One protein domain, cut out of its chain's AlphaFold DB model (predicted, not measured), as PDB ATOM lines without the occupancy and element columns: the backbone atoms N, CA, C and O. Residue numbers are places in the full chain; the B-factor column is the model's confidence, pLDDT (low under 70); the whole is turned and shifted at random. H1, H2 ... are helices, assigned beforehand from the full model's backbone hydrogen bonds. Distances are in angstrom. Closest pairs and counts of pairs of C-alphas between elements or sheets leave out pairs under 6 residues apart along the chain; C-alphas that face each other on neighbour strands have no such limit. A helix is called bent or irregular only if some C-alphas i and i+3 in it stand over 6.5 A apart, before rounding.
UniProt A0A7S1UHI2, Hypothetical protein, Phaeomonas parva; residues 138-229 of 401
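AT A GLANCE: This is residues 138 to 229 of the 401 residues of the protein "Hypothetical protein" of Phaeomonas parva (UniProt A0A7S1UHI2). Two small helical lobes sit end to end along the longest axis: H1, H2 and H3 pack together in one, H4, H5 and H6 make a looser second, and a long link, residues 175 to 192, joins them. Another long loop, residues 206 to 218, leads from H5 to H6. The printed part has 92 residues with six named helices, H1 to H6 in chain order, and no named strand; its class is all helix. It is compact, with a radius of gyration of the C-alphas of 13.9 A, and flat, spanning 44 by 34 by 17 A.

HOW THE PARTS SIT: Start at H1, residues 140 to 153; with residues 147 to 151 alone it touches H2, residues 157 to 161, the closest C-alphas being Val 151 and Asn 157, 5.4 A. With residues 143 to 148 alone, H1 touches H3, residues 165 to 174, the same way at a steep tilt of 65 degrees; the closest C-alphas are Glu 144 and Glu 170, 6.5 A. H2 touches H3, closest at the C-alphas of Leu 161 and Tyr 167, 5.9 A. Past the link, H4, residues 193 to 200, is close to H1 but not clearly touching, with the C-alphas of Ala 153 and Ile 194 closest at 7.0 A. H5, residues 202 to 205, only just touches H6, residues 219 to 228, with 3 pairs of C-alphas within 8 A, the closest Glu 204 and Ile 226, 6.9 A. H4 and H6 are near each other, with 6 pairs of C-alphas within 10 A. Every O i to N i+4 pair is within hydrogen-bond range in H1, H2, H4 and H6, and 4 of 6 are in H3; H5 is too short for such a pair.

IN THESE COORDINATES: Find C-alpha 140 at (31.162, 37.357, 94.023); from there H1 runs 20.1 A to C-alpha 153. H2 spans 6.1 A. H3 spans 14.8 A and is irregular, C-alphas 166 and 169 being 7.2 A apart. H4 begins at C-alpha 193, (27.130, 24.101, 71.113), and spans 10.2 A; H5 spans 5.3 A. H6 runs 14.3 A to C-alpha 228 at (41.142, 23.359, 56.149).

THE WHOLE: The two C-alphas farthest apart are those of Pro 138 and Val 229, 45.3 A. The printed part has no cut, and the links H3 to H4 and H5 to H6 are long. Residues 138 and 188 have pLDDT under 70.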
ATOM      1  N   PRO A 138      25.090  40.979  93.074       64.06
ATOM      2  CA  PRO A 138      26.039  41.404  94.111       64.06
ATOM      3  C   PRO A 138      26.715  40.235  94.864       64.06
ATOM      4  O   PRO A 138      27.216  40.424  95.971       64.06
ATOM      5  N   ASP A 139      26.704  39.025  94.298       75.94
ATOM      6  CA  ASP A 139      27.397  37.847  94.818       75.94
ATOM      7  C   ASP A 139      28.705  37.639  94.028       75.94
ATOM      8  O   ASP A 139      28.648  37.409  92.816       75.94
ATOM      9  N   PRO A 140      29.888  37.661  94.675       78.62
ATOM     10  CA  PRO A 140      31.162  37.357  94.023       78.62
ATOM     11  C   PRO A 140      31.196  36.014  93.272       78.62
ATOM     12  O   PRO A 140      31.975  35.867  92.332       78.62
ATOM     13  N   GLN A 141      30.351  35.037  93.633       81.44
ATOM     14  CA  GLN A 141      30.265  33.770  92.900       81.44
ATOM     15  C   GLN A 141      29.677  33.911  91.493       81.44
ATOM     16  O   GLN A 141      30.007  33.094  90.630       81.44
ATOM     17  N   ASP A 142      28.832  34.914  91.232       78.75
ATOM     18  CA  ASP A 142      28.341  35.161  89.874       78.75
ATOM     19  C   ASP A 142      29.427  35.801  88.993       78.75
ATOM     20  O   ASP A 142      29.483  35.471  87.816       78.75
ATOM     21  N   ILE A 143      30.369  36.573  89.557       83.31
ATOM     22  CA  ILE A 143      31.562  37.071  88.838       83.31
ATOM     23  C   ILE A 143      32.476  35.896  88.444       83.31
ATOM     24  O   ILE A 143      32.836  35.745  87.275       83.31
ATOM     25  N   GLU A 144      32.804  35.008  89.393       87.56
ATOM     26  CA  GLU A 144      33.606  33.800  89.124       87.56
ATOM     27  C   GLU A 144      32.940  32.912  88.047       87.56
ATOM     28  O   GLU A 144      33.610  32.357  87.171       87.56
ATOM     29  N   ARG A 145      31.606  32.804  88.069       84.56
ATOM     30  CA  ARG A 145      30.807  32.041  87.098       84.56
ATOM     31  C   ARG A 145      30.716  32.719  85.729       84.56
ATOM     32  O   ARG A 145      30.818  32.028  84.716       84.56
ATOM     33  N   ALA A 146      30.532  34.036  85.675       85.19
ATOM     34  CA  ALA A 146      30.506  34.812  84.437       85.19
ATOM     35  C   ALA A 146      31.843  34.681  83.698       85.19
ATOM     36  O   ALA A 146      31.860  34.287  82.529       85.19
ATOM     37  N   TYR A 147      32.963  34.852  84.416       90.38
ATOM     38  CA  TYR A 147      34.305  34.642  83.873       90.38
ATOM     39  C   TYR A 147      34.473  33.227  83.299       90.38
ATOM     40  O   TYR A 147      34.821  33.060  82.129       90.38
ATOM     41  N   LYS A 148      34.161  32.179  84.076       91.38
ATOM     42  CA  LYS A 148      34.269  30.784  83.607       91.38
ATOM     43  C   LYS A 148      33.395  30.486  82.397       91.38
ATOM     44  O   LYS A 148      33.826  29.743  81.517       91.38
ATOM     45  N   ARG A 149      32.176  31.031  82.345       89.00
ATOM     46  CA  ARG A 149      31.254  30.854  81.216       89.00
ATOM     47  C   ARG A 149      31.767  31.540  79.961       89.00
ATOM     48  O   ARG A 149      31.831  30.884  78.928       89.00
ATOM     49  N   ALA A 150      32.197  32.795  80.056       90.94
ATOM     50  CA  ALA A 150      32.778  33.523  78.933       90.94
ATOM     51  C   ALA A 150      34.057  32.843  78.415       90.94
ATOM     52  O   ALA A 150      34.211  32.645  77.213       90.94
ATOM     53  N   VAL A 151      34.938  32.389  79.310       92.94
ATOM     54  CA  VAL A 151      36.202  31.737  78.929       92.94
ATOM     55  C   VAL A 151      36.018  30.270  78.490       92.94
ATOM     56  O   VAL A 151      36.851  29.726  77.766       92.94
ATOM     57  N   LYS A 152      34.900  29.613  78.841       91.38
ATOM     58  CA  LYS A 152      34.464  28.369  78.173       91.38
ATOM     59  C   LYS A 152      33.686  28.598  76.877       91.38
ATOM     60  O   LYS A 152      33.609  27.650  76.095       91.38
ATOM     61  N   ALA A 153      33.154  29.799  76.642       91.44
ATOM     62  CA  ALA A 153      32.605  30.181  75.345       91.44
ATOM     63  C   ALA A 153      33.740  30.320  74.320       91.44
ATOM     64  O   ALA A 153      33.752  29.603  73.322       91.44
ATOM     65  N   ASP A 154      34.750  31.134  74.644       91.50
ATOM     66  CA  ASP A 154      36.009  31.227  73.902       91.50
ATOM     67  C   ASP A 154      37.190  31.541  74.844       91.50
ATOM     68  O   ASP A 154      37.092  32.405  75.718       91.50
ATOM     69  N   ALA A 155      38.332  30.884  74.630       90.88
ATOM     70  CA  ALA A 155      39.598  31.165  75.305       90.88
ATOM     71  C   ALA A 155      40.125  32.599  75.053       90.88
ATOM     72  O   ALA A 155      40.894  33.124  75.863       90.88
ATOM     73  N   GLY A 156      39.714  33.241  73.953       90.81
ATOM     74  CA  GLY A 156      39.997  34.640  73.625       90.81
ATOM     75  C   GLY A 156      39.305  35.642  74.553       90.81
ATOM     76  O   GLY A 156      39.873  36.697  74.837       90.81
ATOM     77  N   ASN A 157      38.149  35.298  75.137       93.25
ATOM     78  CA  ASN A 157      37.437  36.194  76.060       93.25
ATOM     79  C   ASN A 157      38.271  36.535  77.308       93.25
ATOM     80  O   ASN A 157      38.119  37.617  77.870       93.25
ATOM     81  N   ALA A 158      39.212  35.671  77.705       92.94
ATOM     82  CA  ALA A 158      40.148  35.951  78.793       92.94
ATOM     83  C   ALA A 158      41.058  37.168  78.508       92.94
ATOM     84  O   ALA A 158      41.394  37.908  79.432       92.94
ATOM     85  N   ASP A 159      41.431  37.416  77.243       90.69
ATOM     86  CA  ASP A 159      42.281  38.558  76.864       90.69
ATOM     87  C   ASP A 159      41.548  39.904  76.906       90.69
ATOM     88  O   ASP A 159      42.198  40.947  77.053       90.69
ATOM     89  N   LEU A 160      40.217  39.870  76.789       91.00
ATOM     90  CA  LEU A 160      39.322  41.013  76.963       91.00
ATOM     91  C   LEU A 160      39.007  41.222  78.448       91.00
ATOM     92  O   LEU A 160      39.230  42.305  78.980       91.00
ATOM     93  N   LEU A 161      38.557  40.172  79.146       91.75
ATOM     94  CA  LEU A 161      38.103  40.262  80.535       91.75
ATOM     95  C   LEU A 161      39.207  40.719  81.498       91.75
ATOM     96  O   LEU A 161      38.936  41.530  82.376       91.75
ATOM     97  N   ARG A 162      40.465  40.307  81.291       93.38
ATOM     98  CA  ARG A 162      41.617  40.766  82.099       93.38
ATOM     99  C   ARG A 162      41.870  42.282  82.079       93.38
ATOM    100  O   ARG A 162      42.680  42.760  82.863       93.38
ATOM    101  N   GLN A 163      41.249  43.023  81.157       93.19
ATOM    102  CA  GLN A 163      41.364  44.485  81.070       93.19
ATOM    103  C   GLN A 163      40.471  45.193  82.104       93.19
ATOM    104  O   GLN A 163      40.663  46.376  82.372       93.19
ATOM    105  N   PHE A 164      39.518  44.471  82.702       89.00
ATOM    106  CA  PHE A 164      38.633  44.963  83.752       89.00
ATOM    107  C   PHE A 164      39.135  44.483  85.120       89.00
ATOM    108  O   PHE A 164      39.289  43.280  85.344       89.00
ATOM    109  N   GLU A 165      39.341  45.409  86.059       89.19
ATOM    110  CA  GLU A 165      39.887  45.117  87.398       89.19
ATOM    111  C   GLU A 165      39.102  44.018  88.136       89.19
ATOM    112  O   GLU A 165      39.690  43.147  88.777       89.19
ATOM    113  N   THR A 166      37.776  44.000  87.973       87.25
ATOM    114  CA  THR A 166      36.856  43.010  88.557       87.25
ATOM    115  C   THR A 166      37.175  41.565  88.162       87.25
ATOM    116  O   THR A 166      36.906  40.647  88.934       87.25
ATOM    117  N   TYR A 167      37.761  41.354  86.981       91.12
ATOM    118  CA  TYR A 167      38.081  40.034  86.440       91.12
ATOM    119  C   TYR A 167      39.572  39.674  86.526       91.12
ATOM    120  O   TYR A 167      39.924  38.523  86.271       91.12
ATOM    121  N   ALA A 168      40.446  40.598  86.941       90.50
ATOM    122  CA  ALA A 168      41.888  40.354  87.049       90.50
ATOM    123  C   ALA A 168      42.220  39.173  87.986       90.50
ATOM    124  O   ALA A 168      42.991  38.285  87.623       90.50
ATOM    125  N   LEU A 169      41.562  39.100  89.151       91.69
ATOM    126  CA  LEU A 169      41.752  38.008  90.117       91.69
ATOM    127  C   LEU A 169      41.333  36.639  89.558       91.69
ATOM    128  O   LEU A 169      41.980  35.631  89.841       91.69
ATOM    129  N   GLU A 170      40.274  36.587  88.744       91.38
ATOM    130  CA  GLU A 170      39.835  35.343  88.103       91.38
ATOM    131  C   GLU A 170      40.704  34.982  86.891       91.38
ATOM    132  O   GLU A 170      40.948  33.798  86.651       91.38
ATOM    133  N   PHE A 171      41.285  35.963  86.191       93.56
ATOM    134  CA  PHE A 171      42.307  35.708  85.175       93.56
ATOM    135  C   PHE A 171      43.555  35.040  85.776       93.56
ATOM    136  O   PHE A 171      43.969  33.990  85.285       93.56
ATOM    137  N   ASP A 172      44.105  35.548  86.882       92.50
ATOM    138  CA  ASP A 172      45.263  34.927  87.555       92.50
ATOM    139  C   ASP A 172      44.953  33.504  88.067       92.50
ATOM    140  O   ASP A 172      45.783  32.580  88.030       92.50
ATOM    141  N   ARG A 173      43.712  33.301  88.522       91.50
ATOM    142  CA  ARG A 173      43.207  32.047  89.091       91.50
ATOM    143  C   ARG A 173      42.867  30.989  88.042       91.50
ATOM    144  O   ARG A 173      43.101  29.804  88.296       91.50
ATOM    145  N   ILE A 174      42.344  31.375  86.880       90.31
ATOM    146  CA  ILE A 174      41.715  30.465  85.904       90.31
ATOM    147  C   ILE A 174      42.386  30.514  84.519       90.31
ATOM    148  O   ILE A 174      42.387  29.501  83.812       90.31
ATOM    149  N   GLY A 175      43.006  31.636  84.148       91.50
ATOM    150  CA  GLY A 175      43.671  31.843  82.860       91.50
ATOM    151  C   GLY A 175      42.696  31.797  81.682       91.50
ATOM    152  O   GLY A 175      41.558  32.261  81.786       91.50
ATOM    153  N   ARG A 176      43.118  31.164  80.579       90.50
ATOM    154  CA  ARG A 176      42.308  30.924  79.367       90.50
ATOM    155  C   ARG A 176      41.357  29.723  79.505       90.50
ATOM    156  O   ARG A 176      40.912  29.147  78.518       90.50
ATOM    157  N   GLY A 177      41.022  29.337  80.737       87.62
ATOM    158  CA  GLY A 177      40.053  28.278  81.024       87.62
ATOM    159  C   GLY A 177      40.635  26.865  81.040       87.62
ATOM    160  O   GLY A 177      39.872  25.903  81.181       87.62
ATOM    161  N   ASP A 178      41.960  26.738  80.958       83.25
ATOM    162  CA  ASP A 178      42.736  25.492  81.032       83.25
ATOM    163  C   ASP A 178      42.454  24.728  82.336       83.25
ATOM    164  O   ASP A 178      42.335  23.503  82.365       83.25
ATOM    165  N   ARG A 179      42.286  25.478  83.434       83.81
ATOM    166  CA  ARG A 179      42.036  24.951  84.783       83.81
ATOM    167  C   ARG A 179      40.582  24.489  84.996       83.81
ATOM    168  O   ARG A 179      40.296  23.802  85.977       83.81
ATOM    169  N   ILE A 180      39.658  24.829  84.089       87.38
ATOM    170  CA  ILE A 180      38.224  24.524  84.215       87.38
ATOM    171  C   ILE A 180      37.929  23.121  83.649       87.38
ATOM    172  O   ILE A 180      37.888  22.928  82.430       87.38
ATOM    173  N   LYS A 181      37.671  22.150  84.534       85.88
ATOM    174  CA  LYS A 181      37.418  20.736  84.175       85.88
ATOM    175  C   LYS A 181      35.979  20.419  83.747       85.88
ATOM    176  O   LYS A 181      35.771  19.451  83.025       85.88
ATOM    177  N   VAL A 182      34.996  21.195  84.204       87.31
ATOM    178  CA  VAL A 182      33.560  20.981  83.940       87.31
ATOM    179  C   VAL A 182      33.020  22.177  83.161       87.31
ATOM    180  O   VAL A 182      33.344  23.316  83.482       87.31
ATOM    181  N   CYS A 183      32.221  21.940  82.122       87.69
ATOM    182  CA  CYS A 183      31.670  23.020  81.309       87.69
ATOM    183  C   CYS A 183      30.430  23.642  81.977       87.69
ATOM    184  O   CYS A 183      29.355  23.051  81.944       87.69
ATOM    185  N   GLU A 184      30.560  24.850  82.535       84.56
ATOM    186  CA  GLU A 184      29.459  25.589  83.197       84.56
ATOM    187  C   GLU A 184      28.404  26.176  82.224       84.56
ATOM    188  O   GLU A 184      27.485  26.892  82.644       84.56
ATOM    189  N   LEU A 185      28.542  25.871  80.927       87.25
ATOM    190  CA  LEU A 185      27.564  26.132  79.865       87.25
ATOM    191  C   LEU A 185      26.671  24.908  79.574       87.25
ATOM    192  O   LEU A 185      25.553  25.079  79.092       87.25
ATOM    193  N   CYS A 186      27.130  23.685  79.867       86.06
ATOM    194  CA  CYS A 186      26.331  22.465  79.717       86.06
ATOM    195  C   CYS A 186      25.319  22.347  80.868       86.06
ATOM    196  O   CYS A 186      25.644  22.642  82.019       86.06
ATOM    197  N   GLN A 187      24.093  21.899  80.585       80.62
ATOM    198  CA  GLN A 187      22.995  21.901  81.561       80.62
ATOM    199  C   GLN A 187      22.117  20.653  81.440       80.62
ATOM    200  O   GLN A 187      21.693  20.290  80.346       80.62
ATOM    201  N   GLY A 188      21.794  20.010  82.569       68.00
ATOM    202  CA  GLY A 188      20.782  18.942  82.626       68.00
ATOM    203  C   GLY A 188      21.025  17.759  81.676       68.00
ATOM    204  O   GLY A 188      20.070  17.202  81.144       68.00
ATOM    205  N   GLY A 189      22.289  17.416  81.405       76.31
ATOM    206  CA  GLY A 189      22.670  16.367  80.450       76.31
ATOM    207  C   GLY A 189      22.740  16.811  78.982       76.31
ATOM    208  O   GLY A 189      23.195  16.034  78.149       76.31
ATOM    209  N   LYS A 190      22.358  18.052  78.652       82.81
ATOM    210  CA  LYS A 190      22.590  18.649  77.330       82.81
ATOM    211  C   LYS A 190      23.971  19.304  77.269       82.81
ATOM    212  O   LYS A 190      24.360  20.038  78.184       82.81
ATOM    213  N   LEU A 191      24.689  19.054  76.176       88.75
ATOM    214  CA  LEU A 191      25.901  19.791  75.825       88.75
ATOM    215  C   LEU A 191      25.527  21.199  75.334       88.75
ATOM    216  O   LEU A 191      24.455  21.383  74.762       88.75
ATOM    217  N   CYS A 192      26.396  22.186  75.562       89.94
ATOM    218  CA  CYS A 192      26.337  23.457  74.838       89.94
ATOM    219  C   CYS A 192      26.979  23.308  73.451       89.94
ATOM    220  O   CYS A 192      27.801  22.412  73.261       89.94
ATOM    221  N   GLU A 193      26.684  24.214  72.515       90.12
ATOM    222  CA  GLU A 193      27.130  24.101  71.113       90.12
ATOM    223  C   GLU A 193      28.644  23.888  70.956       90.12
ATOM    224  O   GLU A 193      29.075  23.048  70.175       90.12
ATOM    225  N   ILE A 194      29.467  24.555  71.770       91.44
ATOM    226  CA  ILE A 194      30.933  24.395  71.760       91.44
ATOM    227  C   ILE A 194      31.367  22.997  72.228       91.44
ATOM    228  O   ILE A 194      32.375  22.475  71.755       91.44
ATOM    229  N   CYS A 195      30.630  22.370  73.148       92.06
ATOM    230  CA  CYS A 195      30.863  20.983  73.549       92.06
ATOM    231  C   CYS A 195      30.312  19.989  72.517       92.06
ATOM    232  O   CYS A 195      30.973  18.986  72.267       92.06
ATOM    233  N   THR A 196      29.171  20.277  71.886       94.44
ATOM    234  CA  THR A 196      28.639  19.500  70.753       94.44
ATOM    235  C   THR A 196      29.647  19.478  69.601       94.44
ATOM    236  O   THR A 196      30.049  18.411  69.152       94.44
ATOM    237  N   PHE A 197      30.155  20.647  69.207       93.44
ATOM    238  CA  PHE A 197      31.202  20.840  68.199       93.44
ATOM    239  C   PHE A 197      32.509  20.113  68.556       93.44
ATOM    240  O   PHE A 197      33.060  19.386  67.729       93.44
ATOM    241  N   LYS A 198      32.985  20.244  69.805       91.94
ATOM    242  CA  LYS A 198      34.210  19.574  70.284       91.94
ATOM    243  C   LYS A 198      34.094  18.049  70.354       91.94
ATOM    244  O   LYS A 198      35.117  17.380  70.236       91.94
ATOM    245  N   GLU A 199      32.889  17.503  70.524       93.56
ATOM    246  CA  GLU A 199      32.656  16.055  70.484       93.56
ATOM    247  C   GLU A 199      32.421  15.546  69.050       93.56
ATOM    248  O   GLU A 199      32.902  14.470  68.701       93.56
ATOM    249  N   GLN A 200      31.775  16.339  68.187       93.00
ATOM    250  CA  GLN A 200      31.581  16.026  66.766       93.00
ATOM    251  C   GLN A 200      32.906  15.969  65.989       93.00
ATOM    252  O   GLN A 200      33.127  15.024  65.238       93.00
ATOM    253  N   TYR A 201      33.797  16.945  66.190       92.88
ATOM    254  CA  TYR A 201      35.096  17.047  65.505       92.88
ATOM    255  C   TYR A 201      36.267  16.582  66.384       92.88
ATOM    256  O   TYR A 201      37.398  17.069  66.297       92.88
ATOM    257  N   ARG A 202      35.993  15.651  67.305       92.44
ATOM    258  CA  ARG A 202      36.931  15.210  68.344       92.44
ATOM    259  C   ARG A 202      38.233  14.638  67.774       92.44
ATOM    260  O   ARG A 202      39.304  14.847  68.351       92.44
ATOM    261  N   HIS A 203      38.156  13.912  66.660       90.06
ATOM    262  CA  HIS A 203      39.298  13.225  66.046       90.06
ATOM    263  C   HIS A 203      40.209  14.178  65.267       90.06
ATOM    264  O   HIS A 203      41.417  13.957  65.187       90.06
ATOM    265  N   GLU A 204      39.635  15.242  64.720       91.38
ATOM    266  CA  GLU A 204      40.305  16.332  64.025       91.38
ATOM    267  C   GLU A 204      40.987  17.229  65.057       91.38
ATOM    268  O   GLU A 204      42.204  17.391  65.029       91.38
ATOM    269  N   LEU A 205      40.229  17.719  66.041       91.25
ATOM    270  CA  LEU A 205      40.703  18.648  67.070       91.25
ATOM    271  C   LEU A 205      41.796  18.062  67.971       91.25
ATOM    272  O   LEU A 205      42.657  18.797  68.442       91.25
ATOM    273  N   THR A 206      41.835  16.739  68.159       89.88
ATOM    274  CA  THR A 206      42.944  16.066  68.868       89.88
ATOM    275  C   THR A 206      44.281  16.158  68.106       89.88
ATOM    276  O   THR A 206      45.340  15.993  68.706       89.88
ATOM    277  N   LYS A 207      44.256  16.437  66.793       90.38
ATOM    278  CA  LYS A 207      45.445  16.651  65.943       90.38
ATOM    279  C   LYS A 207      45.825  18.132  65.819       90.38
ATOM    280  O   LYS A 207      46.849  18.437  65.210       90.38
ATOM    281  N   MET A 208      45.003  19.047  66.338       90.31
ATOM    282  CA  MET A 208      45.248  20.483  66.251       90.31
ATOM    283  C   MET A 208      46.468  20.861  67.111       90.31
ATOM    284  O   MET A 208      46.536  20.458  68.276       90.31
ATOM    285  N   PRO A 209      47.445  21.623  66.584       88.00
ATOM    286  CA  PRO A 209      48.557  22.108  67.391       88.00
ATOM    287  C   PRO A 209      48.063  23.111  68.443       88.00
ATOM    288  O   PRO A 209      47.155  23.900  68.187       88.00
ATOM    289  N   LEU A 210      48.697  23.118  69.619       86.69
ATOM    290  CA  LEU A 210      48.485  24.180  70.604       86.69
ATOM    291  C   LEU A 210      48.949  25.528  70.035       86.69
ATOM    292  O   LEU A 210      49.953  25.599  69.322       86.69
ATOM    293  N   GLY A 211      48.240  26.600  70.386       82.06
ATOM    294  CA  GLY A 211      48.577  27.946  69.938       82.06
ATOM    295  C   GLY A 211      49.896  28.462  70.541       82.06
ATOM    296  O   GLY A 211      50.438  27.866  71.479       82.06
ATOM    297  N   PRO A 212      50.413  29.607  70.054       80.88
ATOM    298  CA  PRO A 212      51.638  30.227  70.561       80.88
ATOM    299  C   PRO A 212      51.689  30.314  72.095       80.88
ATOM    300  O   PRO A 212      50.750  30.789  72.734       80.88
ATOM    301  N   GLY A 213      52.786  29.835  72.687       80.00
ATOM    302  CA  GLY A 213      52.948  29.740  74.145       80.00
ATOM    303  C   GLY A 213      52.219  28.561  74.807       80.00
ATOM    304  O   GLY A 213      52.139  28.521  76.030       80.00
ATOM    305  N   GLY A 214      51.688  27.609  74.031       82.12
ATOM    306  CA  GLY A 214      50.925  26.464  74.541       82.12
ATOM    307  C   GLY A 214      49.462  26.784  74.863       82.12
ATOM    308  O   GLY A 214      48.820  26.010  75.569       82.12
ATOM    309  N   ARG A 215      48.933  27.919  74.381       84.44
ATOM    310  CA  ARG A 215      47.550  28.337  74.653       84.44
ATOM    311  C   ARG A 215      46.528  27.414  73.987       84.44
ATOM    312  O   ARG A 215      46.762  26.900  72.892       84.44
ATOM    313  N   LEU A 216      45.360  27.289  74.615       84.44
ATOM    314  CA  LEU A 216      44.158  26.797  73.944       84.44
ATOM    315  C   LEU A 216      43.842  27.657  72.711       84.44
ATOM    316  O   LEU A 216      44.032  28.879  72.726       84.44
ATOM    317  N   ALA A 217      43.355  26.994  71.665       88.25
ATOM    318  CA  ALA A 217      42.829  27.647  70.475       88.25
ATOM    319  C   ALA A 217      41.517  28.388  70.780       88.25
ATOM    320  O   ALA A 217      40.736  27.949  71.636       88.25
ATOM    321  N   THR A 218      41.276  29.491  70.072       91.19
ATOM    322  CA  THR A 218      39.965  30.160  70.039       91.19
ATOM    323  C   THR A 218      38.958  29.354  69.214       91.19
ATOM    324  O   THR A 218      39.322  28.394  68.533       91.19
ATOM    325  N   LEU A 219      37.673  29.711  69.277       91.19
ATOM    326  CA  LEU A 219      36.639  29.065  68.469       91.19
ATOM    327  C   LEU A 219      36.872  29.311  66.970       91.19
ATOM    328  O   LEU A 219      36.719  28.378  66.184       91.19
ATOM    329  N   ASP A 220      37.328  30.512  66.604       91.44
ATOM    330  CA  ASP A 220      37.707  30.871  65.231       91.44
ATOM    331  C   ASP A 220      38.875  30.006  64.729       91.44
ATOM    332  O   ASP A 220      38.762  29.352  63.697       91.44
ATOM    333  N   GLU A 221      39.963  29.902  65.505       91.94
ATOM    334  CA  GLU A 221      41.133  29.078  65.156       91.94
ATOM    335  C   GLU A 221      40.766  27.594  64.994       91.94
ATOM    336  O   GLU A 221      41.324  26.893  64.146       91.94
ATOM    337  N   MET A 222      39.823  27.099  65.801       92.50
ATOM    338  CA  MET A 222      39.280  25.746  65.667       92.50
ATOM    339  C   MET A 222      38.410  25.583  64.412       92.50
ATOM    340  O   MET A 222      38.467  24.533  63.770       92.50
ATOM    341  N   GLY A 223      37.606  26.596  64.074       92.69
ATOM    342  CA  GLY A 223      36.781  26.637  62.869       92.69
ATOM    343  C   GLY A 223      37.630  26.628  61.601       92.69
ATOM    344  O   GLY A 223      37.447  25.750  60.757       92.69
ATOM    345  N   ASP A 224      38.620  27.520  61.520       93.62
ATOM    346  CA  ASP A 224      39.605  27.578  60.436       93.62
ATOM    347  C   ASP A 224      40.352  26.249  60.285       93.62
ATOM    348  O   ASP A 224      40.516  25.745  59.171       93.62
ATOM    349  N   PHE A 225      40.778  25.635  61.395       93.62
ATOM    350  CA  PHE A 225      41.444  24.335  61.356       93.62
ATOM    351  C   PHE A 225      40.531  23.244  60.776       93.62
ATOM    352  O   PHE A 225      40.936  22.546  59.849       93.62
ATOM    353  N   ILE A 226      39.288  23.119  61.253       92.62
ATOM    354  CA  ILE A 226      38.330  22.121  60.744       92.62
ATOM    355  C   ILE A 226      37.953  22.380  59.276       92.62
ATOM    356  O   ILE A 226      37.809  21.421  58.519       92.62
ATOM    357  N   ALA A 227      37.846  23.640  58.850       92.12
ATOM    358  CA  ALA A 227      37.557  24.003  57.461       92.12
ATOM    359  C   ALA A 227      38.698  23.648  56.486       92.12
ATOM    360  O   ALA A 227      38.434  23.361  55.319       92.12
ATOM    361  N   ASN A 228      39.952  23.651  56.958       91.88
ATOM    362  CA  ASN A 228      41.142  23.359  56.149       91.88
ATOM    363  C   ASN A 228      41.671  21.917  56.301       91.88
ATOM    364  O   ASN A 228      42.539  21.496  55.532       91.88
ATOM    365  N   VAL A 229      41.176  21.139  57.271       89.38
ATOM    366  CA  VAL A 229      41.518  19.715  57.416       89.38
ATOM    367  C   VAL A 229      40.978  18.920  56.216       89.38
ATOM    368  O   VAL A 229      39.813  19.083  55.844       89.38
TER     369      VAL A 229